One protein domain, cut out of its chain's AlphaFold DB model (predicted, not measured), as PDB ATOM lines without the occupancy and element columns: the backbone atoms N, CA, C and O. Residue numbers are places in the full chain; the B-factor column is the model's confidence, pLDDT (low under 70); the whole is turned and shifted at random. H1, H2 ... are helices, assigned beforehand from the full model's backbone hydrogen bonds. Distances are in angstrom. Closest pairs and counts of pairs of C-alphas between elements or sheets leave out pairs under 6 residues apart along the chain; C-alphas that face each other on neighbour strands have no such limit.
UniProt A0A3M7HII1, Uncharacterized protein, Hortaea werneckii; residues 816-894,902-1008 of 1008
ATOM      1  N   PHE A 816      57.173 -26.525  92.866       92.69
ATOM      2  CA  PHE A 816      58.097 -25.400  92.764       92.69
ATOM      3  C   PHE A 816      57.658 -24.408  91.692       92.69
ATOM      4  O   PHE A 816      57.750 -23.206  91.931       92.69
ATOM      5  N   PHE A 817      57.071 -24.876  90.587       93.19
ATOM      6  CA  PHE A 817      56.446 -23.994  89.602       93.19
ATOM      7  C   PHE A 817      55.375 -23.090  90.238       93.19
ATOM      8  O   PHE A 817      55.422 -21.864  90.093       93.19
ATOM      9  N   ALA A 818      54.455 -23.661  91.026       91.44
ATOM     10  CA  ALA A 818      53.427 -22.888  91.726       91.44
ATOM     11  C   ALA A 818      54.023 -21.901  92.744       91.44
ATOM     12  O   ALA A 818      53.579 -20.756  92.846       91.44
ATOM     13  N   ARG A 819      55.070 -22.313  93.468       92.25
ATOM     14  CA  ARG A 819      55.766 -21.472  94.451       92.25
ATOM     15  C   ARG A 819      56.502 -20.292  93.812       92.25
ATOM     16  O   ARG A 819      56.323 -19.164  94.263       92.25
ATOM     17  N   PHE A 820      57.312 -20.517  92.777       93.12
ATOM     18  CA  PHE A 820      58.083 -19.446  92.133       93.12
ATOM     19  C   PHE A 820      57.189 -18.468  91.368       93.12
ATOM     20  O   PHE A 820      57.399 -17.259  91.454       93.12
ATOM     21  N   THR A 821      56.135 -18.958  90.708       93.50
ATOM     22  CA  THR A 821      55.135 -18.077  90.080       93.50
ATOM     23  C   THR A 821      54.376 -17.246  91.119       93.50
ATOM     24  O   THR A 821      54.197 -16.046  90.918       93.50
ATOM     25  N   ALA A 822      54.004 -17.831  92.265       91.88
ATOM     26  CA  ALA A 822      53.412 -17.085  93.378       91.88
ATOM     27  C   ALA A 822      54.380 -16.039  93.952       91.88
ATOM     28  O   ALA A 822      53.980 -14.903  94.188       91.88
ATOM     29  N   ARG A 823      55.659 -16.393  94.140       91.12
ATOM     30  CA  ARG A 823      56.692 -15.471  94.637       91.12
ATOM     31  C   ARG A 823      56.844 -14.258  93.723       91.12
ATOM     32  O   ARG A 823      56.905 -13.144  94.232       91.12
ATOM     33  N   TRP A 824      56.849 -14.465  92.405       91.44
ATOM     34  CA  TRP A 824      56.883 -13.365  91.440       91.44
ATOM     35  C   TRP A 824      55.626 -12.486  91.538       91.44
ATOM     36  O   TRP A 824      55.737 -11.272  91.675       91.44
ATOM     37  N   ILE A 825      54.430 -13.089  91.557       91.94
ATOM     38  CA  ILE A 825      53.155 -12.352  91.662       91.94
ATOM     39  C   ILE A 825      53.078 -11.511  92.946       91.94
ATOM     40  O   ILE A 825      52.530 -10.409  92.921       91.94
ATOM     41  N   MET A 826      53.604 -12.028  94.057       90.44
ATOM     42  CA  MET A 826      53.486 -11.401  95.373       90.44
ATOM     43  C   MET A 826      54.552 -10.337  95.636       90.44
ATOM     44  O   MET A 826      54.236  -9.329  96.261       90.44
ATOM     45  N   ASN A 827      55.790 -10.539  95.182       88.94
ATOM     46  CA  ASN A 827      56.923  -9.719  95.627       88.94
ATOM     47  C   ASN A 827      57.393  -8.688  94.597       88.94
ATOM     48  O   ASN A 827      58.186  -7.817  94.941       88.94
ATOM     49  N   GLU A 828      56.936  -8.774  93.352       88.94
ATOM     50  CA  GLU A 828      57.290  -7.790  92.332       88.94
ATOM     51  C   GLU A 828      56.370  -6.562  92.376       88.94
ATOM     52  O   GLU A 828      55.201  -6.680  92.765       88.94
ATOM     53  N   PRO A 829      56.856  -5.381  91.941       89.44
ATOM     54  CA  PRO A 829      56.029  -4.184  91.853       89.44
ATOM     55  C   PRO A 829      54.774  -4.412  90.999       89.44
ATOM     56  O   PRO A 829      54.840  -5.068  89.957       89.44
ATOM     57  N   LEU A 830      53.638  -3.833  91.397       85.56
ATOM     58  CA  LEU A 830      52.339  -4.057  90.733       85.56
ATOM     59  C   LEU A 830      52.347  -3.746  89.219       85.56
ATOM     60  O   LEU A 830      51.655  -4.421  88.452       85.56
ATOM     61  N   ASP A 831      53.174  -2.791  88.783       83.56
ATOM     62  CA  ASP A 831      53.304  -2.366  87.380       83.56
ATOM     63  C   ASP A 831      54.410  -3.103  86.596       83.56
ATOM     64  O   ASP A 831      54.558  -2.906  85.387       83.56
ATOM     65  N   SER A 832      55.198  -3.970  87.246       85.94
ATOM     66  CA  SER A 832      56.329  -4.654  86.602       85.94
ATOM     67  C   SER A 832      55.862  -5.634  85.522       85.94
ATOM     68  O   SER A 832      54.789  -6.223  85.626       85.94
ATOM     69  N   LYS A 833      56.648  -5.872  84.470       85.06
ATOM     70  CA  LYS A 833      56.340  -6.918  83.477       85.06
ATOM     71  C   LYS A 833      57.226  -8.132  83.711       85.06
ATOM     72  O   LYS A 833      58.396  -7.980  84.045       85.06
ATOM     73  N   PHE A 834      56.685  -9.332  83.496       87.12
ATOM     74  CA  PHE A 834      57.489 -10.556  83.507       87.12
ATOM     75  C   PHE A 834      58.403 -10.562  82.277       87.12
ATOM     76  O   PHE A 834      57.942 -10.809  81.155       87.12
ATOM     77  N   ALA A 835      59.670 -10.202  82.482       82.88
ATOM     78  CA  ALA A 835      60.661 -10.075  81.424       82.88
ATOM     79  C   ALA A 835      61.029 -11.457  80.873       82.88
ATOM     80  O   ALA A 835      61.483 -12.327  81.609       82.88
ATOM     81  N   VAL A 836      60.830 -11.644  79.568       83.88
ATOM     82  CA  VAL A 836      61.196 -12.868  78.847       83.88
ATOM     83  C   VAL A 836      62.094 -12.479  77.674       83.88
ATOM     84  O   VAL A 836      61.738 -11.551  76.940       83.88
ATOM     85  N   PRO A 837      63.234 -13.161  77.459       80.56
ATOM     86  CA  PRO A 837      64.100 -12.897  76.316       80.56
ATOM     87  C   PRO A 837      63.353 -13.024  74.973       80.56
ATOM     88  O   PRO A 837      62.514 -13.917  74.820       80.56
ATOM     89  N   PRO A 838      63.667 -12.203  73.953       75.56
ATOM     90  CA  PRO A 838      63.016 -12.283  72.639       75.56
ATOM     91  C   PRO A 838      63.142 -13.664  71.974       75.56
ATOM     92  O   PRO A 838      62.233 -14.103  71.260       75.56
ATOM     93  N   THR A 839      64.258 -14.343  72.256       76.50
ATOM     94  CA  THR A 839      64.649 -15.675  71.777       76.50
ATOM     95  C   THR A 839      63.992 -16.830  72.534       76.50
ATOM     96  O   THR A 839      64.156 -17.979  72.133       76.50
ATOM     97  N   ALA A 840      63.242 -16.560  73.605       76.88
ATOM     98  CA  ALA A 840      62.630 -17.607  74.413       76.88
ATOM     99  C   ALA A 840      61.545 -18.380  73.645       76.88
ATOM    100  O   ALA A 840      60.839 -17.835  72.784       76.88
ATOM    101  N   HIS A 841      61.380 -19.652  74.017       80.50
ATOM    102  CA  HIS A 841      60.398 -20.555  73.427       80.50
ATOM    103  C   HIS A 841      58.962 -20.010  73.557       80.50
ATOM    104  O   HIS A 841      58.625 -19.310  74.515       80.50
ATOM    105  N   PHE A 842      58.074 -20.365  72.618       82.69
ATOM    106  CA  PHE A 842      56.679 -19.891  72.597       82.69
ATOM    107  C   PHE A 842      55.949 -20.112  73.933       82.69
ATOM    108  O   PHE A 842      55.235 -19.229  74.405       82.69
ATOM    109  N   ARG A 843      56.208 -21.247  74.597       82.50
ATOM    110  CA  ARG A 843      55.660 -21.563  75.931       82.50
ATOM    111  C   ARG A 843      55.984 -20.490  76.978       82.50
ATOM    112  O   ARG A 843      55.101 -20.135  77.753       82.50
ATOM    113  N   MET A 844      57.192 -19.927  76.968       86.06
ATOM    114  CA  MET A 844      57.583 -18.865  77.902       86.06
ATOM    115  C   MET A 844      56.889 -17.533  77.607       86.06
ATOM    116  O   MET A 844      56.531 -16.800  78.529       86.06
ATOM    117  N   LYS A 845      56.621 -17.240  76.329       85.12
ATOM    118  CA  LYS A 845      55.839 -16.059  75.929       85.12
ATOM    119  C   LYS A 845      54.382 -16.181  76.389       85.12
ATOM    120  O   LYS A 845      53.845 -15.237  76.966       85.12
ATOM    121  N   THR A 846      53.776 -17.359  76.221       87.12
ATOM    122  CA  THR A 846      52.428 -17.659  76.734       87.12
ATOM    123  C   THR A 846      52.370 -17.581  78.259       87.12
ATOM    124  O   THR A 846      51.435 -16.999  78.807       87.12
ATOM    125  N   LEU A 847      53.388 -18.103  78.952       89.00
ATOM    126  CA  LEU A 847      53.479 -18.028  80.407       89.00
ATOM    127  C   LEU A 847      53.532 -16.583  80.912       89.00
ATOM    128  O   LEU A 847      52.796 -16.243  81.833       89.00
ATOM    129  N   SER A 848      54.351 -15.728  80.291       88.88
ATOM    130  CA  SER A 848      54.436 -14.304  80.651       88.88
ATOM    131  C   SER A 848      53.068 -13.623  80.582       88.88
ATOM    132  O   SER A 848      52.677 -12.919  81.515       88.88
ATOM    133  N   LEU A 849      52.301 -13.891  79.518       87.56
ATOM    134  CA  LEU A 849      50.952 -13.350  79.359       87.56
ATOM    135  C   LEU A 849      50.002 -13.858  80.455       87.56
ATOM    136  O   LEU A 849      49.299 -13.057  81.072       87.56
ATOM    137  N   GLN A 850      49.997 -15.165  80.729       88.38
ATOM    138  CA  GLN A 850      49.127 -15.747  81.756       88.38
ATOM    139  C   GLN A 850      49.489 -15.280  83.172       88.38
ATOM    140  O   GLN A 850      48.591 -15.028  83.973       88.38
ATOM    141  N   LEU A 851      50.777 -15.097  83.483       90.25
ATOM    142  CA  LEU A 851      51.226 -14.539  84.765       90.25
ATOM    143  C   LEU A 851      50.748 -13.097  84.952       90.25
ATOM    144  O   LEU A 851      50.246 -12.745  86.021       90.25
ATOM    145  N   GLN A 852      50.847 -12.272  83.907       89.25
ATOM    146  CA  GLN A 852      50.353 -10.893  83.939       89.25
ATOM    147  C   GLN A 852      48.829 -10.844  84.113       89.25
ATOM    148  O   GLN A 852      48.330 -10.108  84.966       89.25
ATOM    149  N   GLN A 853      48.090 -11.672  83.367       89.38
ATOM    150  CA  GLN A 853      46.636 -11.800  83.511       89.38
ATOM    151  C   GLN A 853      46.243 -12.265  84.919       89.38
ATOM    152  O   GLN A 853      45.326 -11.707  85.524       89.38
ATOM    153  N   ARG A 854      46.965 -13.245  85.475       89.31
ATOM    154  CA  ARG A 854      46.726 -13.769  86.823       89.31
ATOM    155  C   ARG A 854      46.957 -12.709  87.896       89.31
ATOM    156  O   ARG A 854      46.106 -12.550  88.769       89.31
ATOM    157  N   ARG A 855      48.050 -11.942  87.812       90.75
ATOM    158  CA  ARG A 855      48.315 -10.833  88.742       90.75
ATOM    159  C   ARG A 855      47.226  -9.766  88.656       90.75
ATOM    160  O   ARG A 855      46.719  -9.339  89.688       90.75
ATOM    161  N   GLN A 856      46.816  -9.388  87.444       89.75
ATOM    162  CA  GLN A 856      45.749  -8.406  87.253       89.75
ATOM    163  C   GLN A 856      44.410  -8.886  87.829       89.75
ATOM    164  O   GLN A 856      43.710  -8.117  88.487       89.75
ATOM    165  N   SER A 857      44.080 -10.167  87.639       89.88
ATOM    166  CA  SER A 857      42.898 -10.794  88.236       89.88
ATOM    167  C   SER A 857      42.958 -10.773  89.767       89.88
ATOM    168  O   SER A 857      41.972 -10.418  90.405       89.88
ATOM    169  N   HIS A 858      44.116 -11.060  90.368       91.38
ATOM    170  CA  HIS A 858      44.293 -10.975  91.820       91.38
ATOM    171  C   HIS A 858      44.201  -9.545  92.364       91.38
ATOM    172  O   HIS A 858      43.621  -9.349  93.428       91.38
ATOM    173  N   ILE A 859      44.707  -8.548  91.634       90.06
ATOM    174  CA  ILE A 859      44.553  -7.128  91.986       90.06
ATOM    175  C   ILE A 859      43.073  -6.727  91.980       90.06
ATOM    176  O   ILE A 859      42.611  -6.056  92.901       90.06
ATOM    177  N   GLN A 860      42.318  -7.143  90.962       90.50
ATOM    178  CA  GLN A 860      40.878  -6.879  90.882       90.50
ATOM    179  C   GLN A 860      40.105  -7.604  91.987       90.50
ATOM    180  O   GLN A 860      39.268  -6.986  92.641       90.50
ATOM    181  N   ALA A 861      40.428  -8.874  92.241       89.69
ATOM    182  CA  ALA A 861      39.836  -9.647  93.328       89.69
ATOM    183  C   ALA A 861      40.112  -9.000  94.690       89.69
ATOM    184  O   ALA A 861      39.205  -8.905  95.500       89.69
ATOM    185  N   LEU A 862      41.326  -8.485  94.921       90.50
ATOM    186  CA  LEU A 862      41.662  -7.783  96.157       90.50
ATOM    187  C   LEU A 862      40.843  -6.497  96.344       90.50
ATOM    188  O   LEU A 862      40.474  -6.180  97.466       90.50
ATOM    189  N   ARG A 863      40.536  -5.758  95.270       90.50
ATOM    190  CA  ARG A 863      39.646  -4.586  95.368       90.50
ATOM    191  C   ARG A 863      38.243  -4.999  95.811       90.50
ATOM    192  O   ARG A 863      37.765  -4.471  96.804       90.50
ATOM    193  N   ALA A 864      37.665  -5.999  95.144       89.25
ATOM    194  CA  ALA A 864      36.349  -6.534  95.493       89.25
ATOM    195  C   ALA A 864      36.308  -7.134  96.912       89.25
ATOM    196  O   ALA A 864      35.330  -6.987  97.634       89.25
ATOM    197  N   ASP A 865      37.390  -7.790  97.330       90.88
ATOM    198  CA  ASP A 865      37.558  -8.298  98.689       90.88
ATOM    199  C   ASP A 865      37.519  -7.151  99.719       90.88
ATOM    200  O   ASP A 865      36.859  -7.265 100.749       90.88
ATOM    201  N   LEU A 866      38.211  -6.036  99.453       90.50
ATOM    202  CA  LEU A 866      38.228  -4.874 100.347       90.50
ATOM    203  C   LEU A 866      36.884  -4.140 100.389       90.50
ATOM    204  O   LEU A 866      36.564  -3.563 101.429       90.50
ATOM    205  N   ASP A 867      36.083  -4.201  99.324       89.94
ATOM    206  CA  ASP A 867      34.733  -3.630  99.316       89.94
ATOM    207  C   ASP A 867      33.860  -4.252 100.421       89.94
ATOM    208  O   ASP A 867      33.115  -3.531 101.072       89.94
ATOM    209  N   LEU A 868      34.059  -5.529 100.784       88.94
ATOM    210  CA  LEU A 868      33.359  -6.161 101.920       88.94
ATOM    211  C   LEU A 868      33.612  -5.452 103.265       88.94
ATOM    212  O   LEU A 868      32.740  -5.446 104.135       88.94
ATOM    213  N   LEU A 869      34.801  -4.871 103.459       89.75
ATOM    214  CA  LEU A 869      35.137  -4.096 104.663       89.75
ATOM    215  C   LEU A 869      34.525  -2.699 104.614       89.75
ATOM    216  O   LEU A 869      34.024  -2.194 105.622       89.75
ATOM    217  N   VAL A 870      34.595  -2.079 103.438       89.81
ATOM    218  CA  VAL A 870      34.157  -0.703 103.212       89.81
ATOM    219  C   VAL A 870      32.637  -0.619 103.235       89.81
ATOM    220  O   VAL A 870      32.113   0.291 103.867       89.81
ATOM    221  N   ASP A 871      31.931  -1.588 102.653       88.62
ATOM    222  CA  ASP A 871      30.468  -1.663 102.628       88.62
ATOM    223  C   ASP A 871      29.874  -1.740 104.036       88.62
ATOM    224  O   ASP A 871      28.888  -1.071 104.341       88.62
ATOM    225  N   CYS A 872      30.520  -2.484 104.942       85.62
ATOM    226  CA  CYS A 872      30.106  -2.529 106.346       85.62
ATOM    227  C   CYS A 872      30.174  -1.150 107.021       85.62
ATOM    228  O   CYS A 872      29.368  -0.862 107.902       85.62
ATOM    229  N   CYS A 873      31.136  -0.311 106.625       88.88
ATOM    230  CA  CYS A 873      31.337   1.022 107.191       88.88
ATOM    231  C   CYS A 873      30.525   2.096 106.451       88.88
ATOM    232  O   CYS A 873      30.093   3.066 107.063       88.88
ATOM    233  N   SER A 874      30.310   1.943 105.142       86.75
ATOM    234  CA  SER A 874      29.655   2.944 104.295       86.75
ATOM    235  C   SER A 874      28.169   3.093 104.620       86.75
ATOM    236  O   SER A 874      27.651   4.210 104.610       86.75
ATOM    237  N   LEU A 875      27.510   1.990 104.990       83.19
ATOM    238  CA  LEU A 875      26.111   1.981 105.419       83.19
ATOM    239  C   LEU A 875      25.875   2.858 106.656       83.19
ATOM    240  O   LEU A 875      24.828   3.485 106.750       83.19
ATOM    241  N   ALA A 876      26.862   2.990 107.549       84.25
ATOM    242  CA  ALA A 876      26.757   3.845 108.734       84.25
ATOM    243  C   ALA A 876      26.605   5.341 108.401       84.25
ATOM    244  O   ALA A 876      26.097   6.102 109.217       84.25
ATOM    245  N   PHE A 877      27.035   5.763 107.207       86.25
ATOM    246  CA  PHE A 877      26.954   7.152 106.744       86.25
ATOM    247  C   PHE A 877      25.742   7.414 105.836       86.25
ATOM    248  O   PHE A 877      25.592   8.512 105.294       86.25
ATOM    249  N   ALA A 878      24.894   6.410 105.598       85.25
ATOM    250  CA  ALA A 878      23.745   6.553 104.720       85.25
ATOM    251  C   ALA A 878      22.592   7.270 105.446       85.25
ATOM    252  O   ALA A 878      22.235   6.915 106.563       85.25
ATOM    253  N   LYS A 879      21.934   8.225 104.772       82.12
ATOM    254  CA  LYS A 879      20.763   8.944 105.323       82.12
ATOM    255  C   LYS A 879      19.662   8.034 105.900       82.12
ATOM    256  O   LYS A 879      19.083   8.408 106.912       82.12
ATOM    257  N   PRO A 880      19.336   6.867 105.305       81.25
ATOM    258  CA  PRO A 880      18.342   5.950 105.873       81.25
ATOM    259  C   PRO A 880      18.756   5.297 107.197       81.25
ATOM    260  O   PRO A 880      17.901   4.729 107.865       81.25
ATOM    261  N   SER A 881      20.039   5.348 107.554       79.31
ATOM    262  CA  SER A 881      20.602   4.777 108.781       79.31
ATOM    263  C   SER A 881      20.696   5.811 109.913       79.31
ATOM    264  O   SER A 881      20.958   5.449 111.061       79.31
ATOM    265  N   GLU A 882      20.446   7.093 109.614       82.50
ATOM    266  CA  GLU A 882      20.368   8.161 110.611       82.50
ATOM    267  C   GLU A 882      19.153   7.948 111.523       82.50
ATOM    268  O   GLU A 882      18.002   7.890 111.078       82.50
ATOM    269  N   HIS A 883      19.415   7.852 112.822       87.19
ATOM    270  CA  HIS A 883      18.387   7.683 113.836       87.19
ATOM    271  C   HIS A 883      18.749   8.435 115.118       87.19
ATOM    272  O   HIS A 883      19.915   8.725 115.401       87.19
ATOM    273  N   TYR A 884      17.725   8.773 115.893       85.81
ATOM    274  CA  TYR A 884      17.891   9.292 117.246       85.81
ATOM    275  C   TYR A 884      18.072   8.126 118.221       85.81
ATOM    276  O   TYR A 884      17.593   7.026 117.949       85.81
ATOM    277  N   ILE A 885      18.771   8.351 119.336       83.88
ATOM    278  CA  ILE A 885      18.998   7.313 120.359       83.88
ATOM    279  C   ILE A 885      17.653   6.697 120.773       83.88
ATOM    280  O   ILE A 885      16.747   7.435 121.148       83.88
ATOM    281  N   ASP A 886      17.532   5.370 120.674       82.25
ATOM    282  CA  ASP A 886      16.329   4.571 120.982       82.25
ATOM    283  C   ASP A 886      15.094   4.794 120.083       82.25
ATOM    284  O   ASP A 886      14.010   4.290 120.381       82.25
ATOM    285  N   TYR A 887      15.240   5.470 118.937       83.12
ATOM    286  CA  TYR A 887      14.173   5.619 117.938       83.12
ATOM    287  C   TYR A 887      14.528   4.922 116.624       83.12
ATOM    288  O   TYR A 887      15.673   4.937 116.178       83.12
ATOM    289  N   ALA A 888      13.519   4.344 115.966       83.00
ATOM    290  CA  ALA A 888      13.691   3.752 114.645       83.00
ATOM    291  C   ALA A 888      14.074   4.822 113.597       83.00
ATOM    292  O   ALA A 888      13.624   5.970 113.701       83.00
ATOM    293  N   PRO A 889      14.842   4.468 112.551       83.25
ATOM    294  CA  PRO A 889      15.194   5.408 111.491       83.25
ATOM    295  C   PRO A 889      13.962   6.074 110.858       83.25
ATOM    296  O   PRO A 889      12.966   5.417 110.551       83.25
ATOM    297  N   GLY A 890      14.019   7.397 110.674       79.31
ATOM    298  CA  GLY A 890      12.910   8.205 110.145       79.31
ATOM    299  C   GLY A 890      11.844   8.632 111.166       79.31
ATOM    300  O   GLY A 890      10.962   9.415 110.809       79.31
ATOM    301  N   MET A 891      11.927   8.179 112.422       80.94
ATOM    302  CA  MET A 891      11.073   8.656 113.516       80.94
ATOM    303  C   MET A 891      11.709   9.861 114.216       80.94
ATOM    304  O   MET A 891      12.911   9.884 114.478       80.94
ATOM    305  N   LEU A 892      10.893  10.871 114.530       78.19
ATOM    306  CA  LEU A 892      11.321  12.012 115.337       78.19
ATOM    307  C   LEU A 892      11.081  11.708 116.823       78.19
ATOM    308  O   LEU A 892      10.011  11.195 117.152       78.19
ATOM    309  N   PRO A 893      12.038  12.025 117.711       77.06
ATOM    310  CA  PRO A 893      11.851  11.876 119.145       77.06
ATOM    311  C   PRO A 893      10.774  12.841 119.640       77.06
ATOM    312  O   PRO A 893      10.704  13.989 119.185       77.06
ATOM    313  N   ASP A 894       9.959  12.383 120.587       75.56
ATOM    314  CA  ASP A 894       9.001  13.254 121.263       75.56
ATOM    315  C   ASP A 894       9.774  14.363 122.006       75.56
ATOM    316  O   ASP A 894      10.783  14.071 122.658       75.56
ATOM    317  N   GLY A 902      15.616  14.847 120.866       70.50
ATOM    318  CA  GLY A 902      16.674  13.897 121.240       70.50
ATOM    319  C   GLY A 902      17.974  14.036 120.429       70.50
ATOM    320  O   GLY A 902      18.020  14.691 119.387       70.50
ATOM    321  N   SER A 903      19.057  13.417 120.903       81.44
ATOM    322  CA  SER A 903      20.350  13.391 120.206       81.44
ATOM    323  C   SER A 903      20.402  12.305 119.130       81.44
ATOM    324  O   SER A 903      19.865  11.213 119.307       81.44
ATOM    325  N   ILE A 904      21.079  12.600 118.019       84.56
ATOM    326  CA  ILE A 904      21.361  11.623 116.958       84.56
ATOM    327  C   ILE A 904      22.335  10.572 117.501       84.56
ATOM    328  O   ILE A 904      23.356  10.925 118.098       84.56
ATOM    329  N   CYS A 905      22.035   9.295 117.276       86.56
ATOM    330  CA  CYS A 905      22.941   8.202 117.596       86.56
ATOM    331  C   CYS A 905      24.128   8.212 116.619       86.56
ATOM    332  O   CYS A 905      23.939   8.169 115.406       86.56
ATOM    333  N   ARG A 906      25.359   8.269 117.143       87.50
ATOM    334  CA  ARG A 906      26.601   8.276 116.340       87.50
ATOM    335  C   ARG A 906      27.503   7.072 116.594       87.50
ATOM    336  O   ARG A 906      28.664   7.082 116.195       87.50
ATOM    337  N   VAL A 907      26.990   6.039 117.261       88.12
ATOM    338  CA  VAL A 907      27.787   4.869 117.658       88.12
ATOM    339  C   VAL A 907      28.357   4.150 116.431       88.12
ATOM    340  O   VAL A 907      29.565   3.916 116.377       88.12
ATOM    341  N   ASP A 908      27.533   3.876 115.415       87.88
ATOM    342  CA  ASP A 908      27.981   3.244 114.166       87.88
ATOM    343  C   ASP A 908      28.843   4.181 113.294       87.88
ATOM    344  O   ASP A 908      29.826   3.729 112.709       87.88
ATOM    345  N   GLU A 909      28.534   5.486 113.248       88.50
ATOM    346  CA  GLU A 909      29.317   6.503 112.516       88.50
ATOM    347  C   GLU A 909      30.743   6.634 113.089       88.50
ATOM    348  O   GLU A 909      31.733   6.682 112.348       88.50
ATOM    349  N   GLY A 910      30.860   6.640 114.421       89.06
ATOM    350  CA  GLY A 910      32.134   6.676 115.135       89.06
ATOM    351  C   GLY A 910      32.965   5.413 114.911       89.06
ATOM    352  O   GLY A 910      34.154   5.513 114.595       89.06
ATOM    353  N   ALA A 911      32.335   4.233 114.974       90.06
ATOM    354  CA  ALA A 911      32.989   2.958 114.677       90.06
ATOM    355  C   ALA A 911      33.493   2.903 113.222       90.06
ATOM    356  O   ALA A 911      34.657   2.583 112.977       90.06
ATOM    357  N   ALA A 912      32.643   3.266 112.255       91.94
ATOM    358  CA  ALA A 912      32.978   3.281 110.833       91.94
ATOM    359  C   ALA A 912      34.140   4.239 110.520       91.94
ATOM    360  O   ALA A 912      35.057   3.885 109.775       91.94
ATOM    361  N   THR A 913      34.145   5.428 111.130       93.00
ATOM    362  CA  THR A 913      35.227   6.412 110.966       93.00
ATOM    363  C   THR A 913      36.557   5.881 111.505       93.00
ATOM    364  O   THR A 913      37.585   5.996 110.832       93.00
ATOM    365  N   LEU A 914      36.543   5.256 112.689       93.62
ATOM    366  CA  LEU A 914      37.733   4.664 113.300       93.62
ATOM    367  C   LEU A 914      38.299   3.517 112.449       93.62
ATOM    368  O   LEU A 914      39.506   3.468 112.202       93.62
ATOM    369  N   TYR A 915      37.441   2.617 111.962       94.94
ATOM    370  CA  TYR A 915      37.867   1.462 111.167       94.94
ATOM    371  C   TYR A 915      38.401   1.853 109.786       94.94
ATOM    372  O   TYR A 915      39.455   1.356 109.383       94.94
ATOM    373  N   LEU A 916      37.740   2.777 109.078       93.44
ATOM    374  CA  LEU A 916      38.244   3.298 107.801       93.44
ATOM    375  C   LEU A 916      39.565   4.060 107.982       93.44
ATOM    376  O   LEU A 916      40.467   3.928 107.152       93.44
ATOM    377  N   GLY A 917      39.710   4.810 109.082       92.62
ATOM    378  CA  GLY A 917      40.967   5.461 109.457       92.62
ATOM    379  C   GLY A 917      42.103   4.457 109.664       92.62
ATOM    380  O   GLY A 917      43.167   4.605 109.066       92.62
ATOM    381  N   ALA A 918      41.850   3.383 110.416       93.88
ATOM    382  CA  ALA A 918      42.839   2.334 110.664       93.88
ATOM    383  C   ALA A 918      43.261   1.593 109.382       93.88
ATOM    384  O   ALA A 918      44.448   1.328 109.187       93.88
ATOM    385  N   LEU A 919      42.326   1.300 108.468       93.56
ATOM    386  CA  LEU A 919      42.646   0.686 107.171       93.56
ATOM    387  C   LEU A 919      43.525   1.588 106.291       93.56
ATOM    388  O   LEU A 919      44.399   1.089 105.573       93.56
ATOM    389  N   ARG A 920      43.311   2.907 106.346       93.94
ATOM    390  CA  ARG A 920      44.136   3.897 105.642       93.94
ATOM    391  C   ARG A 920      45.536   3.976 106.222       93.94
ATOM    392  O   ARG A 920      46.504   3.951 105.462       93.94
ATOM    393  N   ASP A 921      45.639   4.056 107.541       93.12
ATOM    394  CA  ASP A 921      46.919   4.230 108.226       93.12
ATOM    395  C   ASP A 921      47.815   2.984 108.055       93.12
ATOM    396  O   ASP A 921      49.023   3.113 107.846       93.12
ATOM    397  N   GLU A 922      47.215   1.791 107.966       93.06
ATOM    398  CA  GLU A 922      47.905   0.535 107.620       93.06
ATOM    399  C   GLU A 922      48.184   0.342 106.115       93.06
ATOM    400  O   GLU A 922      48.823  -0.641 105.713       93.06
ATOM    401  N   ARG A 923      47.775   1.305 105.273       93.50
ATOM    402  CA  ARG A 923      47.948   1.306 103.806       93.50
ATOM    403  C   ARG A 923      47.208   0.173 103.081       93.50
ATOM    404  O   ARG A 923      47.688  -0.349 102.073       93.50
ATOM    405  N   ILE A 924      46.039  -0.210 103.592       92.38
ATOM    406  CA  ILE A 924      45.194  -1.284 103.043       92.38
ATOM    407  C   ILE A 924      44.097  -0.706 102.137       92.38
ATOM    408  O   ILE A 924      43.848  -1.243 101.057       92.38
ATOM    409  N   TRP A 925      43.465   0.402 102.536       91.94
ATOM    410  CA  TRP A 925      42.417   1.076 101.759       91.94
ATOM    411  C   TRP A 925      42.447   2.595 101.997       91.94
ATOM    412  O   TRP A 925      42.637   2.995 103.141       91.94
ATOM    413  N   PRO A 926      42.236   3.468 100.989       90.50
ATOM    414  CA  PRO A 926      41.880   3.189  99.591       90.50
ATOM    415  C   PRO A 926      43.046   2.662  98.743       90.50
ATOM    416  O   PRO A 926      44.209   2.748  99.126       90.50
ATOM    417  N   ALA A 927      42.755   2.148  97.543       86.62
ATOM    418  CA  ALA A 927      43.775   1.583  96.648       86.62
ATOM    419  C   ALA A 927      44.902   2.562  96.260       86.62
ATOM    420  O   ALA A 927      45.967   2.140  95.819       86.62
ATOM    421  N   THR A 928      44.692   3.869  96.432       88.50
ATOM    422  CA  THR A 928      45.699   4.910  96.186       88.50
ATOM    423  C   THR A 928      46.816   4.951  97.228       88.50
ATOM    424  O   THR A 928      47.869   5.512  96.937       88.50
ATOM    425  N   VAL A 929      46.621   4.365  98.416       90.44
ATOM    426  CA  VAL A 929      47.655   4.289  99.466       90.44
ATOM    427  C   VAL A 929      48.353   2.931  99.519       90.44
ATOM    428  O   VAL A 929      49.137   2.687 100.433       90.44
ATOM    429  N   TRP A 930      48.071   2.044  98.563       92.56
ATOM    430  CA  TRP A 930      48.618   0.696  98.544       92.56
ATOM    431  C   TRP A 930      50.142   0.662  98.546       92.56
ATOM    432  O   TRP A 930      50.840   1.498  97.971       92.56
ATOM    433  N   ARG A 931      50.646  -0.381  99.199       89.38
ATOM    434  CA  ARG A 931      52.055  -0.751  99.185       89.38
ATOM    435  C   ARG A 931      52.482  -1.197  97.771       89.38
ATOM    436  O   ARG A 931      51.630  -1.619  96.987       89.38
ATOM    437  N   PRO A 932      53.778  -1.105  97.424       89.31
ATOM    438  CA  PRO A 932      54.270  -1.334  96.062       89.31
ATOM    439  C   PRO A 932      54.059  -2.757  95.526       89.31
ATOM    440  O   PRO A 932      54.096  -2.945  94.309       89.31
ATOM    441  N   THR A 933      53.852  -3.750  96.396       92.94
ATOM    442  CA  THR A 933      53.733  -5.167  96.028       92.94
ATOM    443  C   THR A 933      52.463  -5.788  96.610       92.94
ATOM    444  O   THR A 933      51.974  -5.386  97.669       92.94
ATOM    445  N   LEU A 934      51.916  -6.797  95.926       91.31
ATOM    446  CA  LEU A 934      50.692  -7.481  96.359       91.31
ATOM    447  C   LEU A 934      50.886  -8.204  97.702       91.31
ATOM    448  O   LEU A 934      49.998  -8.194  98.554       91.31
ATOM    449  N   GLY A 935      52.067  -8.787  97.911       91.69
ATOM    450  CA  GLY A 935      52.432  -9.491  99.134       91.69
ATOM    451  C   GLY A 935      52.467  -8.582 100.353       91.69
ATOM    452  O   GLY A 935      51.970  -8.971 101.408       91.69
ATOM    453  N   GLU A 936      52.958  -7.351 100.211       92.44
ATOM    454  CA  GLU A 936      52.944  -6.378 101.304       92.44
ATOM    455  C   GLU A 936      51.525  -5.971 101.717       92.44
ATOM    456  O   GLU A 936      51.271  -5.783 102.908       92.44
ATOM    457  N   ILE A 937      50.594  -5.859 100.764       91.81
ATOM    458  CA  ILE A 937      49.193  -5.510 101.051       91.81
ATOM    459  C   ILE A 937      48.489  -6.670 101.766       91.81
ATOM    460  O   ILE A 937      47.823  -6.465 102.781       91.81
ATOM    461  N   VAL A 938      48.669  -7.899 101.274       91.69
ATOM    462  CA  VAL A 938      48.089  -9.108 101.884       91.69
ATOM    463  C   VAL A 938      48.653  -9.337 103.286       91.69
ATOM    464  O   VAL A 938      47.913  -9.684 104.206       91.69
ATOM    465  N   GLU A 939      49.949  -9.101 103.485       92.38
ATOM    466  CA  GLU A 939      50.580  -9.221 104.799       92.38
ATOM    467  C   GLU A 939      50.107  -8.127 105.768       92.38
ATOM    468  O   GLU A 939      49.879  -8.418 106.946       92.38
ATOM    469  N   ALA A 940      49.889  -6.896 105.286       91.56
ATOM    470  CA  ALA A 940      49.268  -5.831 106.076       91.56
ATOM    471  C   ALA A 940      47.844  -6.220 106.503       91.56
ATOM    472  O   ALA A 940      47.514  -6.128 107.684       91.56
ATOM    473  N   LEU A 941      47.029  -6.763 105.592       91.19
ATOM    474  CA  LEU A 941      45.684  -7.251 105.910       91.19
ATOM    475  C   LEU A 941      45.705  -8.415 106.911       91.19
ATOM    476  O   LEU A 941      44.889  -8.468 107.832       91.19
ATOM    477  N   LYS A 942      46.658  -9.341 106.778       90.94
ATOM    478  CA  LYS A 942      46.830 -10.465 107.708       90.94
ATOM    479  C   LYS A 942      47.158  -9.982 109.123       90.94
ATOM    480  O   LYS A 942      46.582 -10.490 110.093       90.94
ATOM    481  N   LYS A 943      48.049  -8.991 109.237       92.38
ATOM    482  CA  LYS A 943      48.479  -8.379 110.504       92.38
ATOM    483  C   LYS A 943      47.508  -7.342 111.057       92.38
ATOM    484  O   LYS A 943      47.615  -7.018 112.234       92.38
ATOM    485  N   PHE A 944      46.562  -6.867 110.250       93.31
ATOM    486  CA  PHE A 944      45.598  -5.851 110.646       93.31
ATOM    487  C   PHE A 944      44.871  -6.250 111.935       93.31
ATOM    488  O   PHE A 944      44.287  -7.339 112.025       93.31
ATOM    489  N   THR A 945      44.929  -5.370 112.929       91.38
ATOM    490  CA  THR A 945      44.225  -5.514 114.204       91.38
ATOM    491  C   THR A 945      43.080  -4.517 114.227       91.38
ATOM    492  O   THR A 945      43.242  -3.372 113.816       91.38
ATOM    493  N   ILE A 946      41.899  -4.975 114.637       91.69
ATOM    494  CA  ILE A 946      40.717  -4.115 114.702       91.69
ATOM    495  C   ILE A 946      40.892  -3.208 115.927       91.69
ATOM    496  O   ILE A 946      41.069  -3.749 117.021       91.69
ATOM    497  N   PRO A 947      40.865  -1.872 115.772       91.56
ATOM    498  CA  PRO A 947      40.927  -0.957 116.906       91.56
ATOM    499  C   PRO A 947      39.798  -1.228 117.903       91.56
ATOM    500  O   PRO A 947      38.663  -1.492 117.502       91.56
ATOM    501  N   GLU A 948      40.088  -1.136 119.200       87.12
ATOM    502  CA  GLU A 948      39.041  -1.205 120.217       87.12
ATOM    503  C   GLU A 948      38.130   0.024 120.112       87.12
ATOM    504  O   GLU A 948      38.595   1.160 120.034       87.12
ATOM    505  N   TYR A 949      36.820  -0.218 120.098       87.88
ATOM    506  CA  TYR A 949      35.791   0.816 120.080       87.88
ATOM    507  C   TYR A 949      34.751   0.506 121.150       87.88
ATOM    508  O   TYR A 949      34.224  -0.615 121.185       87.88
ATOM    509  N   ASP A 950      34.478   1.479 122.014       84.31
ATOM    510  CA  ASP A 950      33.455   1.369 123.046       84.31
ATOM    511  C   ASP A 950      32.073   1.645 122.439       84.31
ATOM    512  O   ASP A 950      31.795   2.740 121.957       84.31
ATOM    513  N   ASP A 951      31.234   0.612 122.415       83.56
ATOM    514  CA  ASP A 951      29.864   0.638 121.902       83.56
ATOM    515  C   ASP A 951      28.828   0.521 123.033       83.56
ATOM    516  O   ASP A 951      27.730   0.012 122.801       83.56
ATOM    517  N   CYS A 952      29.168   0.946 124.259       81.38
ATOM    518  CA  CYS A 952      28.263   0.894 125.413       81.38
ATOM    519  C   CYS A 952      26.952   1.671 125.203       81.38
ATOM    520  O   CYS A 952      25.910   1.218 125.671       81.38
ATOM    521  N   ASP A 953      26.989   2.754 124.423       80.25
ATOM    522  CA  ASP A 953      25.831   3.596 124.095       80.25
ATOM    523  C   ASP A 953      25.007   3.085 122.892       80.25
ATOM    524  O   ASP A 953      24.183   3.816 122.338       80.25
ATOM    525  N   LYS A 954      25.231   1.848 122.422       83.50
ATOM    526  CA  LYS A 954      24.469   1.303 121.286       83.50
ATOM    527  C   LYS A 954      22.998   1.087 121.650       83.50
ATOM    528  O   LYS A 954      22.683   0.440 122.648       83.50
ATOM    529  N   CYS A 955      22.102   1.541 120.782       85.12
ATOM    530  CA  CYS A 955      20.675   1.235 120.868       85.12
ATOM    531  C   CYS A 955      20.280   0.095 119.913       85.12
ATOM    532  O   CYS A 955      21.050  -0.302 119.036       85.12
ATOM    533  N   GLU A 956      19.050  -0.410 120.043       82.69
ATOM    534  CA  GLU A 956      18.540  -1.550 119.255       82.69
ATOM    535  C   GLU A 956      18.492  -1.297 117.739       82.69
ATOM    536  O   GLU A 956      18.504  -2.244 116.955       82.69
ATOM    537  N   PHE A 957      18.465  -0.029 117.324       85.81
ATOM    538  CA  PHE A 957      18.375   0.383 115.920       85.81
ATOM    539  C   PHE A 957      19.736   0.608 115.239       85.81
ATOM    540  O   PHE A 957      19.771   0.952 114.059       85.81
ATOM    541  N   CYS A 958      20.851   0.399 115.950       85.88
ATOM    542  CA  CYS A 958      22.185   0.414 115.349       85.88
ATOM    543  C   CYS A 958      22.372  -0.778 114.389       85.88
ATOM    544  O   CYS A 958      22.000  -1.914 114.687       85.88
ATOM    545  N   GLU A 959      23.028  -0.540 113.256       82.44
ATOM    546  CA  GLU A 959      23.342  -1.534 112.224       82.44
ATOM    547  C   GLU A 959      24.379  -2.571 112.683       82.44
ATOM    548  O   GLU A 959      24.548  -3.613 112.037       82.44
ATOM    549  N   GLY A 960      25.094  -2.302 113.781       86.94
ATOM    550  CA  GLY A 960      26.048  -3.233 114.377       86.94
ATOM    551  C   GLY A 960      27.361  -3.316 113.596       86.94
ATOM    552  O   GLY A 960      27.886  -4.413 113.367       86.94
ATOM    553  N   VAL A 961      27.907  -2.161 113.198       89.56
ATOM    554  CA  VAL A 961      29.111  -2.054 112.350       89.56
ATOM    555  C   VAL A 961      30.296  -2.822 112.938       89.56
ATOM    556  O   VAL A 961      30.982  -3.542 112.216       89.56
ATOM    557  N   LYS A 962      30.504  -2.761 114.262       89.31
ATOM    558  CA  LYS A 962      31.577  -3.482 114.977       89.31
ATOM    559  C   LYS A 962      31.557  -4.996 114.728       89.31
ATOM    560  O   LYS A 962      32.593  -5.580 114.412       89.31
ATOM    561  N   ALA A 963      30.390  -5.633 114.826       88.94
ATOM    562  CA  ALA A 963      30.262  -7.078 114.634       88.94
ATOM    563  C   ALA A 963      30.413  -7.475 113.155       88.94
ATOM    564  O   ALA A 963      31.156  -8.409 112.840       88.94
ATOM    565  N   LYS A 964      29.760  -6.733 112.247       90.25
ATOM    566  CA  LYS A 964      29.824  -6.966 110.793       90.25
ATOM    567  C   LYS A 964      31.250  -6.799 110.258       90.25
ATOM    568  O   LYS A 964      31.749  -7.679 109.558       90.25
ATOM    569  N   PHE A 965      31.942  -5.735 110.666       93.00
ATOM    570  CA  PHE A 965      33.327  -5.473 110.276       93.00
ATOM    571  C   PHE A 965      34.286  -6.548 110.807       93.00
ATOM    572  O   PHE A 965      35.117  -7.061 110.059       93.00
ATOM    573  N   SER A 966      34.133  -6.972 112.068       91.69
ATOM    574  CA  SER A 966      34.957  -8.047 112.640       91.69
ATOM    575  C   SER A 966      34.783  -9.383 111.912       91.69
ATOM    576  O   SER A 966      35.761 -10.109 111.692       91.69
ATOM    577  N   LEU A 967      33.552  -9.713 111.515       92.50
ATOM    578  CA  LEU A 967      33.273 -10.900 110.713       92.50
ATOM    579  C   LEU A 967      33.917 -10.789 109.323       92.50
ATOM    580  O   LEU A 967      34.601 -11.721 108.901       92.50
ATOM    581  N   ALA A 968      33.774  -9.639 108.656       91.69
ATOM    582  CA  ALA A 968      34.350  -9.390 107.336       91.69
ATOM    583  C   ALA A 968      35.890  -9.489 107.338       91.69
ATOM    584  O   ALA A 968      36.460 -10.175 106.486       91.69
ATOM    585  N   VAL A 969      36.573  -8.917 108.341       92.56
ATOM    586  CA  VAL A 969      38.034  -9.060 108.515       92.56
ATOM    587  C   VAL A 969      38.430 -10.529 108.691       92.56
ATOM    588  O   VAL A 969      39.389 -10.995 108.072       92.56
ATOM    589  N   THR A 970      37.692 -11.284 109.509       92.06
ATOM    590  CA  THR A 970      37.978 -12.707 109.759       92.06
ATOM    591  C   THR A 970      37.786 -13.551 108.497       92.06
ATOM    592  O   THR A 970      38.641 -14.378 108.165       92.06
ATOM    593  N   MET A 971      36.700 -13.312 107.759       90.12
ATOM    594  CA  MET A 971      36.423 -13.974 106.482       90.12
ATOM    595  C   MET A 971      37.524 -13.691 105.460       90.12
ATOM    596  O   MET A 971      38.038 -14.627 104.849       90.12
ATOM    597  N   LEU A 972      37.949 -12.433 105.330       91.12
ATOM    598  CA  LEU A 972      39.004 -12.040 104.400       91.12
ATOM    599  C   LEU A 972      40.351 -12.687 104.717       91.12
ATOM    600  O   LEU A 972      40.998 -13.228 103.816       91.12
ATOM    601  N   LYS A 973      40.747 -12.711 105.995       91.25
ATOM    602  CA  LYS A 973      41.968 -13.408 106.429       91.25
ATOM    603  C   LYS A 973      41.928 -14.894 106.064       91.25
ATOM    604  O   LYS A 973      42.926 -15.422 105.577       91.25
ATOM    605  N   SER A 974      40.780 -15.549 106.249       88.44
ATOM    606  CA  SER A 974      40.583 -16.956 105.871       88.44
ATOM    607  C   SER A 974      40.657 -17.162 104.351       88.44
ATOM    608  O   SER A 974      41.425 -17.997 103.873       88.44
ATOM    609  N   MET A 975      39.947 -16.333 103.575       87.38
ATOM    610  CA  MET A 975      39.932 -16.396 102.109       87.38
ATOM    611  C   MET A 975      41.324 -16.215 101.497       87.38
ATOM    612  O   MET A 975      41.665 -16.896 100.529       87.38
ATOM    613  N   HIS A 976      42.136 -15.303 102.041       87.81
ATOM    614  CA  HIS A 976      43.493 -15.049 101.546       87.81
ATOM    615  C   HIS A 976      44.482 -16.137 101.963       87.81
ATOM    616  O   HIS A 976      45.408 -16.423 101.204       87.81
ATOM    617  N   ALA A 977      44.272 -16.783 103.116       84.81
ATOM    618  CA  ALA A 977      45.098 -17.900 103.570       84.81
ATOM    619  C   ALA A 977      44.955 -19.145 102.678       84.81
ATOM    620  O   ALA A 977      45.941 -19.841 102.444       84.81
ATOM    621  N   SER A 978      43.759 -19.410 102.138       82.94
ATOM    622  CA  SER A 978      43.496 -20.549 101.243       82.94
ATOM    623  C   SER A 978      43.655 -20.230  99.748       82.94
ATOM    624  O   SER A 978      43.394 -21.083  98.898       82.94
ATOM    625  N   ARG A 979      44.028 -18.995  99.386       86.69
ATOM    626  CA  ARG A 979      44.094 -18.542  97.988       86.69
ATOM    627  C   ARG A 979      45.368 -19.038  97.302       86.69
ATOM    628  O   ARG A 979      46.475 -18.783  97.769       86.69
ATOM    629  N   MET A 980      45.230 -19.662  96.128       86.69
ATOM    630  CA  MET A 980      46.384 -19.904  95.255       86.69
ATOM    631  C   MET A 980      46.730 -18.639  94.463       86.69
ATOM    632  O   MET A 980      46.050 -18.300  93.490       86.69
ATOM    633  N   TRP A 981      47.826 -17.996  94.861       89.06
ATOM    634  CA  TRP A 981      48.374 -16.816  94.189       89.06
ATOM    635  C   TRP A 981      49.132 -17.142  92.891       89.06
ATOM    636  O   TRP A 981      49.085 -16.358  91.951       89.06
ATOM    637  N   GLY A 982      49.821 -18.287  92.832       90.12
ATOM    638  CA  GLY A 982      50.618 -18.725  91.677       90.12
ATOM    639  C   GLY A 982      49.807 -19.349  90.535       90.12
ATOM    640  O   GLY A 982      48.577 -19.278  90.502       90.12
ATOM    641  N   LEU A 983      50.519 -19.988  89.602       89.75
ATOM    642  CA  LEU A 983      49.942 -20.813  88.535       89.75
ATOM    643  C   LEU A 983      50.179 -22.303  88.810       89.75
ATOM    644  O   LEU A 983      51.210 -22.694  89.346       89.75
ATOM    645  N   CYS A 984      49.244 -23.151  88.384       88.44
ATOM    646  CA  CYS A 984      49.413 -24.602  88.410       88.44
ATOM    647  C   CYS A 984      50.059 -25.087  87.107       88.44
ATOM    648  O   CYS A 984      49.564 -24.763  86.026       88.44
ATOM    649  N   LEU A 985      51.132 -25.883  87.203       88.38
ATOM    650  CA  LEU A 985      51.851 -26.411  86.035       88.38
ATOM    651  C   LEU A 985      50.955 -27.305  85.168       88.38
ATOM    652  O   LEU A 985      50.965 -27.197  83.943       88.38
ATOM    653  N   ASP A 986      50.153 -28.158  85.804       85.88
ATOM    654  CA  ASP A 986      49.275 -29.095  85.101       85.88
ATOM    655  C   ASP A 986      48.148 -28.345  84.369       85.88
ATOM    656  O   ASP A 986      47.858 -28.638  83.211       85.88
ATOM    657  N   CYS A 987      47.574 -27.304  84.990       83.12
ATOM    658  CA  CYS A 987      46.598 -26.433  84.325       83.12
ATOM    659  C   CYS A 987      47.220 -25.605  83.195       83.12
ATOM    660  O   CYS A 987      46.552 -25.349  82.200       83.12
ATOM    661  N   PHE A 988      48.477 -25.180  83.345       84.31
ATOM    662  CA  PHE A 988      49.194 -24.429  82.314       84.31
ATOM    663  C   PHE A 988      49.432 -25.270  81.051       84.31
ATOM    664  O   PHE A 988      49.354 -24.754  79.937       84.31
ATOM    665  N   ARG A 989      49.726 -26.566  81.216       80.81
ATOM    666  CA  ARG A 989      50.003 -27.488  80.103       80.81
ATOM    667  C   ARG A 989      48.751 -27.977  79.372       80.81
ATOM    668  O   ARG A 989      48.867 -28.371  78.216       80.81
ATOM    669  N   ALA A 990      47.583 -27.965  80.009       72.81
ATOM    670  CA  ALA A 990      46.325 -28.308  79.357       72.81
ATOM    671  C   ALA A 990      45.921 -27.186  78.380       72.81
ATOM    672  O   ALA A 990      45.547 -26.090  78.799       72.81
ATOM    673  N   GLU A 991      46.017 -27.436  77.072       52.28
ATOM    674  CA  GLU A 991      45.639 -26.481  76.022       52.28
ATOM    675  C   GLU A 991      44.154 -26.078  76.142       52.28
ATOM    676  O   GLU A 991      43.262 -26.751  75.637       52.28
ATOM    677  N   GLY A 992      43.876 -24.954  76.814       53.91
ATOM    678  CA  GLY A 992      42.599 -24.242  76.699       53.91
ATOM    679  C   GLY A 992      41.478 -24.583  77.691       53.91
ATOM    680  O   GLY A 992      40.323 -24.303  77.381       53.91
ATOM    681  N   GLY A 993      41.748 -25.102  78.894       46.75
ATOM    682  CA  GLY A 993      40.683 -25.210  79.900       46.75
ATOM    683  C   GLY A 993      41.120 -25.716  81.269       46.75
ATOM    684  O   GLY A 993      41.867 -26.679  81.383       46.75
ATOM    685  N   LEU A 994      40.571 -25.116  82.328       52.09
ATOM    686  CA  LEU A 994      40.759 -25.504  83.735       52.09
ATOM    687  C   LEU A 994      40.163 -26.887  84.105       52.09
ATOM    688  O   LEU A 994      40.045 -27.203  85.288       52.09
ATOM    689  N   ASN A 995      39.793 -27.724  83.129       51.41
ATOM    690  CA  ASN A 995      39.033 -28.958  83.336       51.41
ATOM    691  C   ASN A 995      39.475 -30.102  82.406       51.41
ATOM    692  O   ASN A 995      38.850 -30.329  81.375       51.41
ATOM    693  N   SER A 996      40.483 -30.872  82.827       50.59
ATOM    694  CA  SER A 996      40.655 -32.289  82.446       50.59
ATOM    695  C   SER A 996      41.787 -32.962  83.253       50.59
ATOM    696  O   SER A 996      42.890 -33.150  82.758       50.59
ATOM    697  N   GLY A 997      41.536 -33.336  84.519       61.06
ATOM    698  CA  GLY A 997      42.437 -34.228  85.287       61.06
ATOM    699  C   GLY A 997      42.758 -33.797  86.724       61.06
ATOM    700  O   GLY A 997      42.537 -32.646  87.096       61.06
ATOM    701  N   GLU A 998      43.240 -34.728  87.555       70.44
ATOM    702  CA  GLU A 998      43.773 -34.445  88.900       70.44
ATOM    703  C   GLU A 998      45.080 -33.643  88.792       70.44
ATOM    704  O   GLU A 998      45.980 -34.012  88.041       70.44
ATOM    705  N   CYS A 999      45.175 -32.521  89.510       80.06
ATOM    706  CA  CYS A 999      46.389 -31.703  89.548       80.06
ATOM    707  C   CYS A 999      47.307 -32.209  90.665       80.06
ATOM    708  O   CYS A 999      46.842 -32.466  91.774       80.06
ATOM    709  N   ARG A1000      48.616 -32.286  90.401       84.94
ATOM    710  CA  ARG A1000      49.631 -32.699  91.391       84.94
ATOM    711  C   ARG A1000      49.865 -31.651  92.480       84.94
ATOM    712  O   ARG A1000      50.471 -31.947  93.505       84.94
ATOM    713  N   TYR A1001      49.399 -30.428  92.248       80.19
ATOM    714  CA  TYR A1001      49.331 -29.364  93.240       80.19
ATOM    715  C   TYR A1001      47.874 -29.175  93.662       80.19
ATOM    716  O   TYR A1001      47.010 -28.951  92.815       80.19
ATOM    717  N   GLU A1002      47.594 -29.265  94.960       77.88
ATOM    718  CA  GLU A1002      46.229 -29.163  95.471       77.88
ATOM    719  C   GLU A1002      45.730 -27.715  95.404       77.88
ATOM    720  O   GLU A1002      46.336 -26.799  95.966       77.88
ATOM    721  N   HIS A1003      44.620 -27.494  94.695       77.75
ATOM    722  CA  HIS A1003      43.979 -26.188  94.633       77.75
ATOM    723  C   HIS A1003      42.517 -26.226  94.207       77.75
ATOM    724  O   HIS A1003      42.075 -27.114  93.477       77.75
ATOM    725  N   ALA A1004      41.780 -25.182  94.591       67.19
ATOM    726  CA  ALA A1004      40.441 -24.943  94.075       67.19
ATOM    727  C   ALA A1004      40.498 -24.662  92.565       67.19
ATOM    728  O   ALA A1004      41.252 -23.801  92.098       67.19
ATOM    729  N   LYS A1005      39.697 -25.396  91.791       64.19
ATOM    730  CA  LYS A1005      39.452 -25.109  90.376       64.19
ATOM    731  C   LYS A1005      38.283 -24.140  90.290       64.19
ATOM    732  O   LYS A1005      37.269 -24.347  90.957       64.19
ATOM    733  N   ALA A1006      38.412 -23.093  89.483       51.91
ATOM    734  CA  ALA A1006      37.254 -22.284  89.134       51.91
ATOM    735  C   ALA A1006      36.237 -23.207  88.441       51.91
ATOM    736  O   ALA A1006      36.556 -23.821  87.422       51.91
ATOM    737  N   ARG A1007      35.041 -23.363  89.022       43.03
ATOM    738  CA  ARG A1007      33.900 -23.874  88.257       43.03
ATOM    739  C   ARG A1007      33.616 -22.821  87.187       43.03
ATOM    740  O   ARG A1007      33.493 -21.653  87.544       43.03
ATOM    741  N   ASN A1008      33.613 -23.236  85.919       36.16
ATOM    742  CA  ASN A1008      33.159 -22.387  84.817       36.16
ATOM    743  C   ASN A1008      31.756 -21.848  85.091       36.16
ATOM    744  O   ASN A1008      30.942 -22.628  85.645       36.16
TER     745      ASN A1008
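AT A GLANCE: This is residues 816 to 894 and 902 to 1008 of the 1008 residues of an uncharacterized protein of Hortaea werneckii (UniProt A0A3M7HII1). A loose rod is built along one long helix, H2, with H5 and H3 packed beside its last part, H1 and H4 meeting in a corner, and small H6 near H1 and H2. The 186 printed residues have six named helices, H1 to H6 in order: all helix. The radius of gyration of the C-alphas is 21.9 A; the spans are 79 by 33 by 24 A.

IN THESE COORDINATES: H1, residues 816 to 827, begins at C-alpha 816 (58.097, -25.400, 92.764). H2, 842 to 877, is 52.7 A long, with a kink of 43 degrees near residue 871. H3 is 907 to 921, H4 934 to 943, H5 961 to 977, H6 985 to 989, ending at C-alpha 989 (50.003, -27.488, 80.103).

HOW THE PARTS SIT: H2, with residues 865 to 876 alone, touches H5 at a shallow tilt of 13 degrees, opposite ways; the closest C-alphas, Cys 872 and Phe 965, are 5.9 A apart. In H2, 26 of 32 O i to N i+4 pairs are within hydrogen-bond range.

THE WHOLE: Residues 895 to 901 are cut out, a 7.7 A gap between C-alphas 894 and 902. The links H1 to H2, H3 to H4 and H4 to H5 are long. pLDDT is under 70 at 991 to 997 and 1004 to 1008.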